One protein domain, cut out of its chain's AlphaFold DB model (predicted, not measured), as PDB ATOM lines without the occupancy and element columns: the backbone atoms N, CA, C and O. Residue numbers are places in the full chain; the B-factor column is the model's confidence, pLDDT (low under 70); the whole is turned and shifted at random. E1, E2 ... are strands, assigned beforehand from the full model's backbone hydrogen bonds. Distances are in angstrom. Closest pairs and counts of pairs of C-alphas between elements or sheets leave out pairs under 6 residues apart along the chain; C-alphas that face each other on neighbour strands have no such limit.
ATOM      1  N   HIS A  99      48.363  -1.554 -39.612       92.81
ATOM      2  CA  HIS A  99      49.109  -1.518 -40.861       92.81
ATOM      3  C   HIS A  99      50.594  -1.223 -40.570       92.81
ATOM      4  O   HIS A  99      50.864  -0.299 -39.800       92.81
ATOM      5  N   PRO A 100      51.563  -1.932 -41.182       94.56
ATOM      6  CA  PRO A 100      52.985  -1.768 -40.862       94.56
ATOM      7  C   PRO A 100      53.501  -0.327 -40.976       94.56
ATOM      8  O   PRO A 100      54.349   0.089 -40.195       94.56
ATOM      9  N   GLU A 101      52.950   0.463 -41.901       94.19
ATOM     10  CA  GLU A 101      53.301   1.886 -42.068       94.19
ATOM     11  C   GLU A 101      52.832   2.791 -40.918       94.19
ATOM     12  O   GLU A 101      53.241   3.944 -40.847       94.19
ATOM     13  N   LEU A 102      51.964   2.297 -40.035       93.75
ATOM     14  CA  LEU A 102      51.465   3.025 -38.865       93.75
ATOM     15  C   LEU A 102      52.212   2.639 -37.576       93.75
ATOM     16  O   LEU A 102      51.881   3.157 -36.506       93.75
ATOM     17  N   LEU A 103      53.206   1.745 -37.661       95.81
ATOM     18  CA  LEU A 103      54.077   1.384 -36.541       95.81
ATOM     19  C   LEU A 103      55.072   2.511 -36.238       95.81
ATOM     20  O   LEU A 103      55.610   3.144 -37.147       95.81
ATOM     21  N   GLY A 104      55.339   2.751 -34.955       96.25
ATOM     22  CA  GLY A 104      56.165   3.863 -34.493       96.25
ATOM     23  C   GLY A 104      55.353   5.081 -34.048       96.25
ATOM     24  O   GLY A 104      54.166   4.995 -33.737       96.25
ATOM     25  N   THR A 105      56.022   6.233 -33.948       97.81
ATOM     26  CA  THR A 105      55.419   7.473 -33.436       97.81
ATOM     27  C   THR A 105      55.222   8.494 -34.548       97.81
ATOM     28  O   THR A 105      56.186   8.911 -35.185       97.81
ATOM     29  N   PHE A 106      53.986   8.959 -34.713       96.88
ATOM     30  CA  PHE A 106      53.622   9.990 -35.681       96.88
ATOM     31  C   PHE A 106      52.993  11.171 -34.959       96.88
ATOM     32  O   PHE A 106      52.087  11.007 -34.143       96.88
ATOM     33  N   ASN A 107      53.470  12.371 -35.268       96.50
ATOM     34  CA  ASN A 107      52.884  13.602 -34.770       96.50
ATOM     35  C   ASN A 107      52.021  14.222 -35.873       96.50
ATOM     36  O   ASN A 107      52.548  14.687 -36.882       96.50
ATOM     37  N   PHE A 108      50.704  14.222 -35.679       94.88
ATOM     38  CA  PHE A 108      49.748  14.838 -36.600       94.88
ATOM     39  C   PHE A 108      49.527  16.331 -36.315       94.88
ATOM     40  O   PHE A 108      48.804  17.001 -37.054       94.88
ATOM     41  N   GLY A 109      50.148  16.862 -35.259       96.19
ATOM     42  CA  GLY A 109      49.944  18.220 -34.778       96.19
ATOM     43  C   GLY A 109      48.525  18.428 -34.253       96.19
ATOM     44  O   GLY A 109      47.882  17.513 -33.732       96.19
ATOM     45  N   ARG A 110      48.020  19.654 -34.408       96.50
ATOM     46  CA  ARG A 110      46.685  20.030 -33.939       96.50
ATOM     47  C   ARG A 110      45.599  19.491 -34.848       96.50
ATOM     48  O   ARG A 110      45.464  19.936 -35.986       96.50
ATOM     49  N   ILE A 111      44.745  18.638 -34.295       96.38
ATOM     50  CA  ILE A 111      43.532  18.173 -34.966       96.38
ATOM     51  C   ILE A 111      42.288  18.547 -34.158       96.38
ATOM     52  O   ILE A 111      42.349  18.790 -32.951       96.38
ATOM     53  N   LEU A 112      41.148  18.641 -34.846       96.31
ATOM     54  CA  LEU A 112      39.865  18.952 -34.218       96.31
ATOM     55  C   LEU A 112      39.473  17.819 -33.258       96.31
ATOM     56  O   LEU A 112      39.288  16.685 -33.690       96.31
ATOM     57  N   LYS A 113      39.299  18.144 -31.977       95.44
ATOM     58  CA  LYS A 113      38.799  17.224 -30.949       95.44
ATOM     59  C   LYS A 113      37.278  17.219 -30.910       95.44
ATOM     60  O   LYS A 113      36.641  16.170 -30.955       95.44
ATOM     61  N   LYS A 114      36.685  18.409 -30.787       95.62
ATOM     62  CA  LYS A 114      35.248  18.567 -30.552       95.62
ATOM     63  C   LYS A 114      34.764  19.951 -30.964       95.62
ATOM     64  O   LYS A 114      35.487  20.935 -30.864       95.62
ATOM     65  N   MET A 115      33.508  20.026 -31.393       95.31
ATOM     66  CA  MET A 115      32.792  21.291 -31.548       95.31
ATOM     67  C   MET A 115      31.844  21.497 -30.366       95.31
ATOM     68  O   MET A 115      31.033  20.624 -30.052       95.31
ATOM     69  N   HIS A 116      31.931  22.665 -29.738       94.62
ATOM     70  CA  HIS A 116      31.079  23.087 -28.631       94.62
ATOM     71  C   HIS A 116      30.019  24.054 -29.139       94.62
ATOM     72  O   HIS A 116      30.351  25.130 -29.636       94.62
ATOM     73  N   PHE A 117      28.751  23.674 -29.006       92.75
ATOM     74  CA  PHE A 117      27.608  24.516 -29.349       92.75
ATOM     75  C   PHE A 117      27.155  25.255 -28.092       92.75
ATOM     76  O   PHE A 117      26.694  24.629 -27.139       92.75
ATOM     77  N   ILE A 118      27.324  26.575 -28.077       93.88
ATOM     78  CA  ILE A 118      27.058  27.416 -26.906       93.88
ATOM     79  C   ILE A 118      25.939  28.384 -27.259       93.88
ATOM     80  O   ILE A 118      26.068  29.168 -28.204       93.88
ATOM     81  N   GLN A 119      24.840  28.323 -26.504       93.69
ATOM     82  CA  GLN A 119      23.716  29.236 -26.672       93.69
ATOM     83  C   GLN A 119      24.170  30.677 -26.432       93.69
ATOM     84  O   GLN A 119      24.736  31.005 -25.392       93.69
ATOM     85  N   ASP A 120      23.899  31.535 -27.408       94.38
ATOM     86  CA  ASP A 120      24.197  32.957 -27.341       94.38
ATOM     87  C   ASP A 120      23.250  33.719 -28.283       94.38
ATOM     88  O   ASP A 120      23.351  33.569 -29.505       94.38
ATOM     89  N   PRO A 121      22.362  34.581 -27.761       92.06
ATOM     90  CA  PRO A 121      21.457  35.386 -28.582       92.06
ATOM     91  C   PRO A 121      22.155  36.227 -29.664       92.06
ATOM     92  O   PRO A 121      21.549  36.529 -30.693       92.06
ATOM     93  N   LYS A 122      23.427  36.597 -29.453       92.81
ATOM     94  CA  LYS A 122      24.244  37.375 -30.401       92.81
ATOM     95  C   LYS A 122      25.087  36.506 -31.339       92.81
ATOM     96  O   LYS A 122      25.881  37.039 -32.110       92.81
ATOM     97  N   GLY A 123      24.959  35.185 -31.263       89.56
ATOM     98  CA  GLY A 123      25.718  34.258 -32.087       89.56
ATOM     99  C   GLY A 123      25.285  34.250 -33.556       89.56
ATOM    100  O   GLY A 123      24.198  34.700 -33.901       89.56
ATOM    101  N   ASN A 124      26.137  33.724 -34.433       91.69
ATOM    102  CA  ASN A 124      25.913  33.721 -35.887       91.69
ATOM    103  C   ASN A 124      25.491  32.349 -36.432       91.69
ATOM    104  O   ASN A 124      25.433  32.161 -37.645       91.69
ATOM    105  N   VAL A 125      25.241  31.379 -35.552       92.69
ATOM    106  CA  VAL A 125      24.845  30.017 -35.917       92.69
ATOM    107  C   VAL A 125      23.508  29.698 -35.270       92.69
ATOM    108  O   VAL A 125      23.259  30.060 -34.122       92.69
ATOM    109  N   GLU A 126      22.663  28.993 -36.010       93.31
ATOM    110  CA  GLU A 126      21.401  28.453 -35.525       93.31
ATOM    111  C   GLU A 126      21.428  26.933 -35.667       93.31
ATOM    112  O   GLU A 126      21.853  26.402 -36.695       93.31
ATOM    113  N   TRP A 127      20.987  26.218 -34.637       92.44
ATOM    114  CA  TRP A 127      20.820  24.769 -34.693       92.44
ATOM    115  C   TRP A 127      19.499  24.365 -34.062       92.44
ATOM    116  O   TRP A 127      18.966  25.044 -33.187       92.44
ATOM    117  N   LYS A 128      18.967  23.230 -34.513       91.31
ATOM    118  CA  LYS A 128      17.842  22.603 -33.836       91.31
ATOM    119  C   LYS A 128      18.377  21.906 -32.597       91.31
ATOM    120  O   LYS A 128      19.177  20.978 -32.704       91.31
ATOM    121  N   ASP A 129      17.953  22.372 -31.440       86.31
ATOM    122  CA  ASP A 129      18.295  21.744 -30.185       86.31
ATOM    123  C   ASP A 129      17.630  20.372 -30.088       86.31
ATOM    124  O   ASP A 129      16.427  20.222 -30.322       86.31
ATOM    125  N   ASN A 130      18.427  19.357 -29.764       79.50
ATOM    126  CA  ASN A 130      17.933  17.987 -29.679       79.50
ATOM    127  C   ASN A 130      16.947  17.823 -28.516       79.50
ATOM    128  O   ASN A 130      16.096  16.937 -28.567       79.50
ATOM    129  N   GLU A 131      17.031  18.684 -27.500       79.50
ATOM    130  CA  GLU A 131      16.220  18.589 -26.292       79.50
ATOM    131  C   GLU A 131      14.864  19.279 -26.450       79.50
ATOM    132  O   GLU A 131      13.819  18.639 -26.387       79.50
ATOM    133  N   SER A 132      14.870  20.587 -26.692       82.31
ATOM    134  CA  SER A 132      13.665  21.406 -26.824       82.31
ATOM    135  C   SER A 132      13.007  21.300 -28.200       82.31
ATOM    136  O   SER A 132      11.895  21.797 -28.376       82.31
ATOM    137  N   GLN A 133      13.691  20.706 -29.188       85.88
ATOM    138  CA  GLN A 133      13.304  20.694 -30.606       85.88
ATOM    139  C   GLN A 133      13.134  22.097 -31.220       85.88
ATOM    140  O   GLN A 133      12.686  22.218 -32.365       85.88
ATOM    141  N   LYS A 134      13.519  23.153 -30.493       90.19
ATOM    142  CA  LYS A 134      13.486  24.542 -30.947       90.19
ATOM    143  C   LYS A 134      14.778  24.885 -31.670       90.19
ATOM    144  O   LYS A 134      15.820  24.270 -31.460       90.19
ATOM    145  N   ILE A 135      14.700  25.896 -32.524       91.00
ATOM    146  CA  ILE A 135      15.893  26.491 -33.116       91.00
ATOM    147  C   ILE A 135      16.515  27.408 -32.061       91.00
ATOM    148  O   ILE A 135      15.862  28.333 -31.576       91.00
ATOM    149  N   ILE A 136      17.758  27.119 -31.685       93.19
ATOM    150  CA  ILE A 136      18.562  27.920 -30.766       93.19
ATOM    151  C   ILE A 136      19.617  28.664 -31.574       93.19
ATOM    152  O   ILE A 136      20.225  28.107 -32.486       93.19
ATOM    153  N   LYS A 137      19.837  29.928 -31.205       95.56
ATOM    154  CA  LYS A 137      20.898  30.774 -31.742       95.56
ATOM    155  C   LYS A 137      22.102  30.786 -30.802       95.56
ATOM    156  O   LYS A 137      21.947  30.808 -29.576       95.56
ATOM    157  N   GLY A 138      23.299  30.769 -31.374       95.00
ATOM    158  CA  GLY A 138      24.534  30.743 -30.609       95.00
ATOM    159  C   GLY A 138      25.805  30.726 -31.441       95.00
ATOM    160  O   GLY A 138      25.824  31.102 -32.618       95.00
ATOM    161  N   ARG A 139      26.899  30.330 -30.796       94.62
ATOM    162  CA  ARG A 139      28.229  30.228 -31.404       94.62
ATOM    163  C   ARG A 139      28.729  28.792 -31.327       94.62
ATOM    164  O   ARG A 139      28.322  28.027 -30.454       94.62
ATOM    165  N   VAL A 140      29.645  28.461 -32.228       94.44
ATOM    166  CA  VAL A 140      30.353  27.180 -32.226       94.44
ATOM    167  C   VAL A 140      31.824  27.451 -31.947       94.44
ATOM    168  O   VAL A 140      32.440  28.251 -32.649       94.44
ATOM    169  N   LEU A 141      32.376  26.806 -30.921       94.75
ATOM    170  CA  LEU A 141      33.804  26.848 -30.612       94.75
ATOM    171  C   LEU A 141      34.441  25.502 -30.954       94.75
ATOM    172  O   LEU A 141      33.917  24.452 -30.588       94.75
ATOM    173  N   ALA A 142      35.569  25.539 -31.654       96.50
ATOM    174  CA  ALA A 142      36.352  24.353 -31.964       96.50
ATOM    175  C   ALA A 142      37.405  24.124 -30.872       96.50
ATOM    176  O   ALA A 142      38.229  24.995 -30.601       96.50
ATOM    177  N   GLU A 143      37.370  22.947 -30.258       97.19
ATOM    178  CA  GLU A 143      38.423  22.435 -29.386       97.19
ATOM    179  C   GLU A 143      39.390  21.602 -30.227       97.19
ATOM    180  O   GLU A 143      38.964  20.710 -30.965       97.19
ATOM    181  N   PHE A 144      40.683  21.885 -30.102       96.62
ATOM    182  CA  PHE A 144      41.760  21.158 -30.768       96.62
ATOM    183  C   PHE A 144      42.641  20.468 -29.732       96.62
ATOM    184  O   PHE A 144      42.768  20.952 -28.607       96.62
ATOM    185  N   PHE A 145      43.283  19.375 -30.128       96.38
ATOM    186  CA  PHE A 145      44.297  18.704 -29.321       96.38
ATOM    187  C   PHE A 145      45.506  18.325 -30.175       96.38
ATOM    188  O   PHE A 145      45.393  18.203 -31.396       96.38
ATOM    189  N   GLU A 146      46.660  18.167 -29.528       96.69
ATOM    190  CA  GLU A 146      47.869  17.652 -30.171       96.69
ATOM    191  C   GLU A 146      47.737  16.133 -30.319       96.69
ATOM    192  O   GLU A 146      47.768  15.399 -29.328       96.69
ATOM    193  N   ALA A 147      47.557  15.659 -31.549       96.62
ATOM    194  CA  ALA A 147      47.384  14.245 -31.829       96.62
ATOM    195  C   ALA A 147      48.724  13.580 -32.129       96.62
ATOM    196  O   ALA A 147      49.357  13.816 -33.158       96.62
ATOM    197  N   ILE A 148      49.119  12.691 -31.222       96.75
ATOM    198  CA  ILE A 148      50.278  11.823 -31.387       96.75
ATOM    199  C   ILE A 148      49.768  10.390 -31.485       96.75
ATOM    200  O   ILE A 148      49.100   9.900 -30.574       96.75
ATOM    201  N   MET A 149      50.099   9.726 -32.587       97.19
ATOM    202  CA  MET A 149      49.865   8.301 -32.770       97.19
ATOM    203  C   MET A 149      51.093   7.523 -32.332       97.19
ATOM    204  O   MET A 149      52.217   7.895 -32.675       97.19
ATOM    205  N   ARG A 150      50.876   6.438 -31.594       97.19
ATOM    206  CA  ARG A 150      51.910   5.464 -31.243       97.19
ATOM    207  C   ARG A 150      51.399   4.088 -31.603       97.19
ATOM    208  O   ARG A 150      50.360   3.688 -31.084       97.19
ATOM    209  N   ASP A 151      52.102   3.420 -32.509       96.06
ATOM    210  CA  ASP A 151      51.787   2.069 -32.969       96.06
ATOM    211  C   ASP A 151      50.311   1.942 -33.373       96.06
ATOM    212  O   ASP A 151      49.548   1.165 -32.812       96.06
ATOM    213  N   GLY A 152      49.869   2.802 -34.296       94.62
ATOM    214  CA  GLY A 152      48.480   2.843 -34.769       94.62
ATOM    215  C   GLY A 152      47.440   3.400 -33.784       94.62
ATOM    216  O   GLY A 152      46.287   3.579 -34.173       94.62
ATOM    217  N   VAL A 153      47.805   3.715 -32.536       95.62
ATOM    218  CA  VAL A 153      46.862   4.184 -31.506       95.62
ATOM    219  C   VAL A 153      46.970   5.691 -31.298       95.62
ATOM    220  O   VAL A 153      48.036   6.213 -30.975       95.62
ATOM    221  N   VAL A 154      45.836   6.388 -31.404       95.94
ATOM    222  CA  VAL A 154      45.679   7.798 -31.016       95.94
ATOM    223  C   VAL A 154      44.829   7.867 -29.750       95.94
ATOM    224  O   VAL A 154      43.754   7.278 -29.694       95.94
ATOM    225  N   ARG A 155      45.303   8.590 -28.730       91.06
ATOM    226  CA  ARG A 155      44.555   8.842 -27.487       91.06
ATOM    227  C   ARG A 155      44.080  10.295 -27.459       91.06
ATOM    228  O   ARG A 155      44.889  11.195 -27.681       91.06
ATOM    229  N   CYS A 156      42.790  10.492 -27.199       83.19
ATOM    230  CA  CYS A 156      42.093  11.783 -27.261       83.19
ATOM    231  C   CYS A 156      41.688  12.307 -25.879       83.19
ATOM    232  O   CYS A 156      41.392  11.473 -24.996       83.19
TER     233      CYS A 156
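AT A GLANCE: This is residues 99 to 156 of the 156 residues of an uncharacterized protein of Planktothrix tepida PCC 9214 (UniProt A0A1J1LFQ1). Two long antiparallel strands, E1 and E3, make a narrow, strongly twisted ribbon; at one end E3 bends into a small hairpin with the short E2. The 58 printed residues hold three named strands, E1, E2, E3 along the chain, and no named helix: all strand, one antiparallel sheet ordered E1, E3, E2. This extended rod has a radius of gyration of the C-alphas of 17.4 A and spans 48 by 20 by 13 A.

HOW THE PARTS SIT: Inner strand E3, residues 135 to 150, bends by 71 degrees at residue 138. Its residues 138 to 150 pair with edge strand E1, residues 105 to 119, antiparallel at 165 degrees; N 106 and O 149, 2.9 A apart, are within hydrogen-bond range. Its residues 135 to 138 pair with edge strand E2, residues 125 to 128, as an antiparallel hairpin; N 136 and O 127, 2.8 A apart, are within hydrogen-bond range. E1 and E2 are apart.

IN THESE COORDINATES: From first to last C-alpha, E3 measures 41.7 A, E1 39.0 A and E2 10.4 A. E1 begins at C-alpha 105 (55.419, 7.473, -33.436); E3 ends at C-alpha 150 (51.910, 5.464, -31.243).

THE WHOLE: The C-alphas farthest apart, of Pro 100 and Pro 121, are 50.3 A apart. The printed part has no cut, no long link and no residue under pLDDT 70.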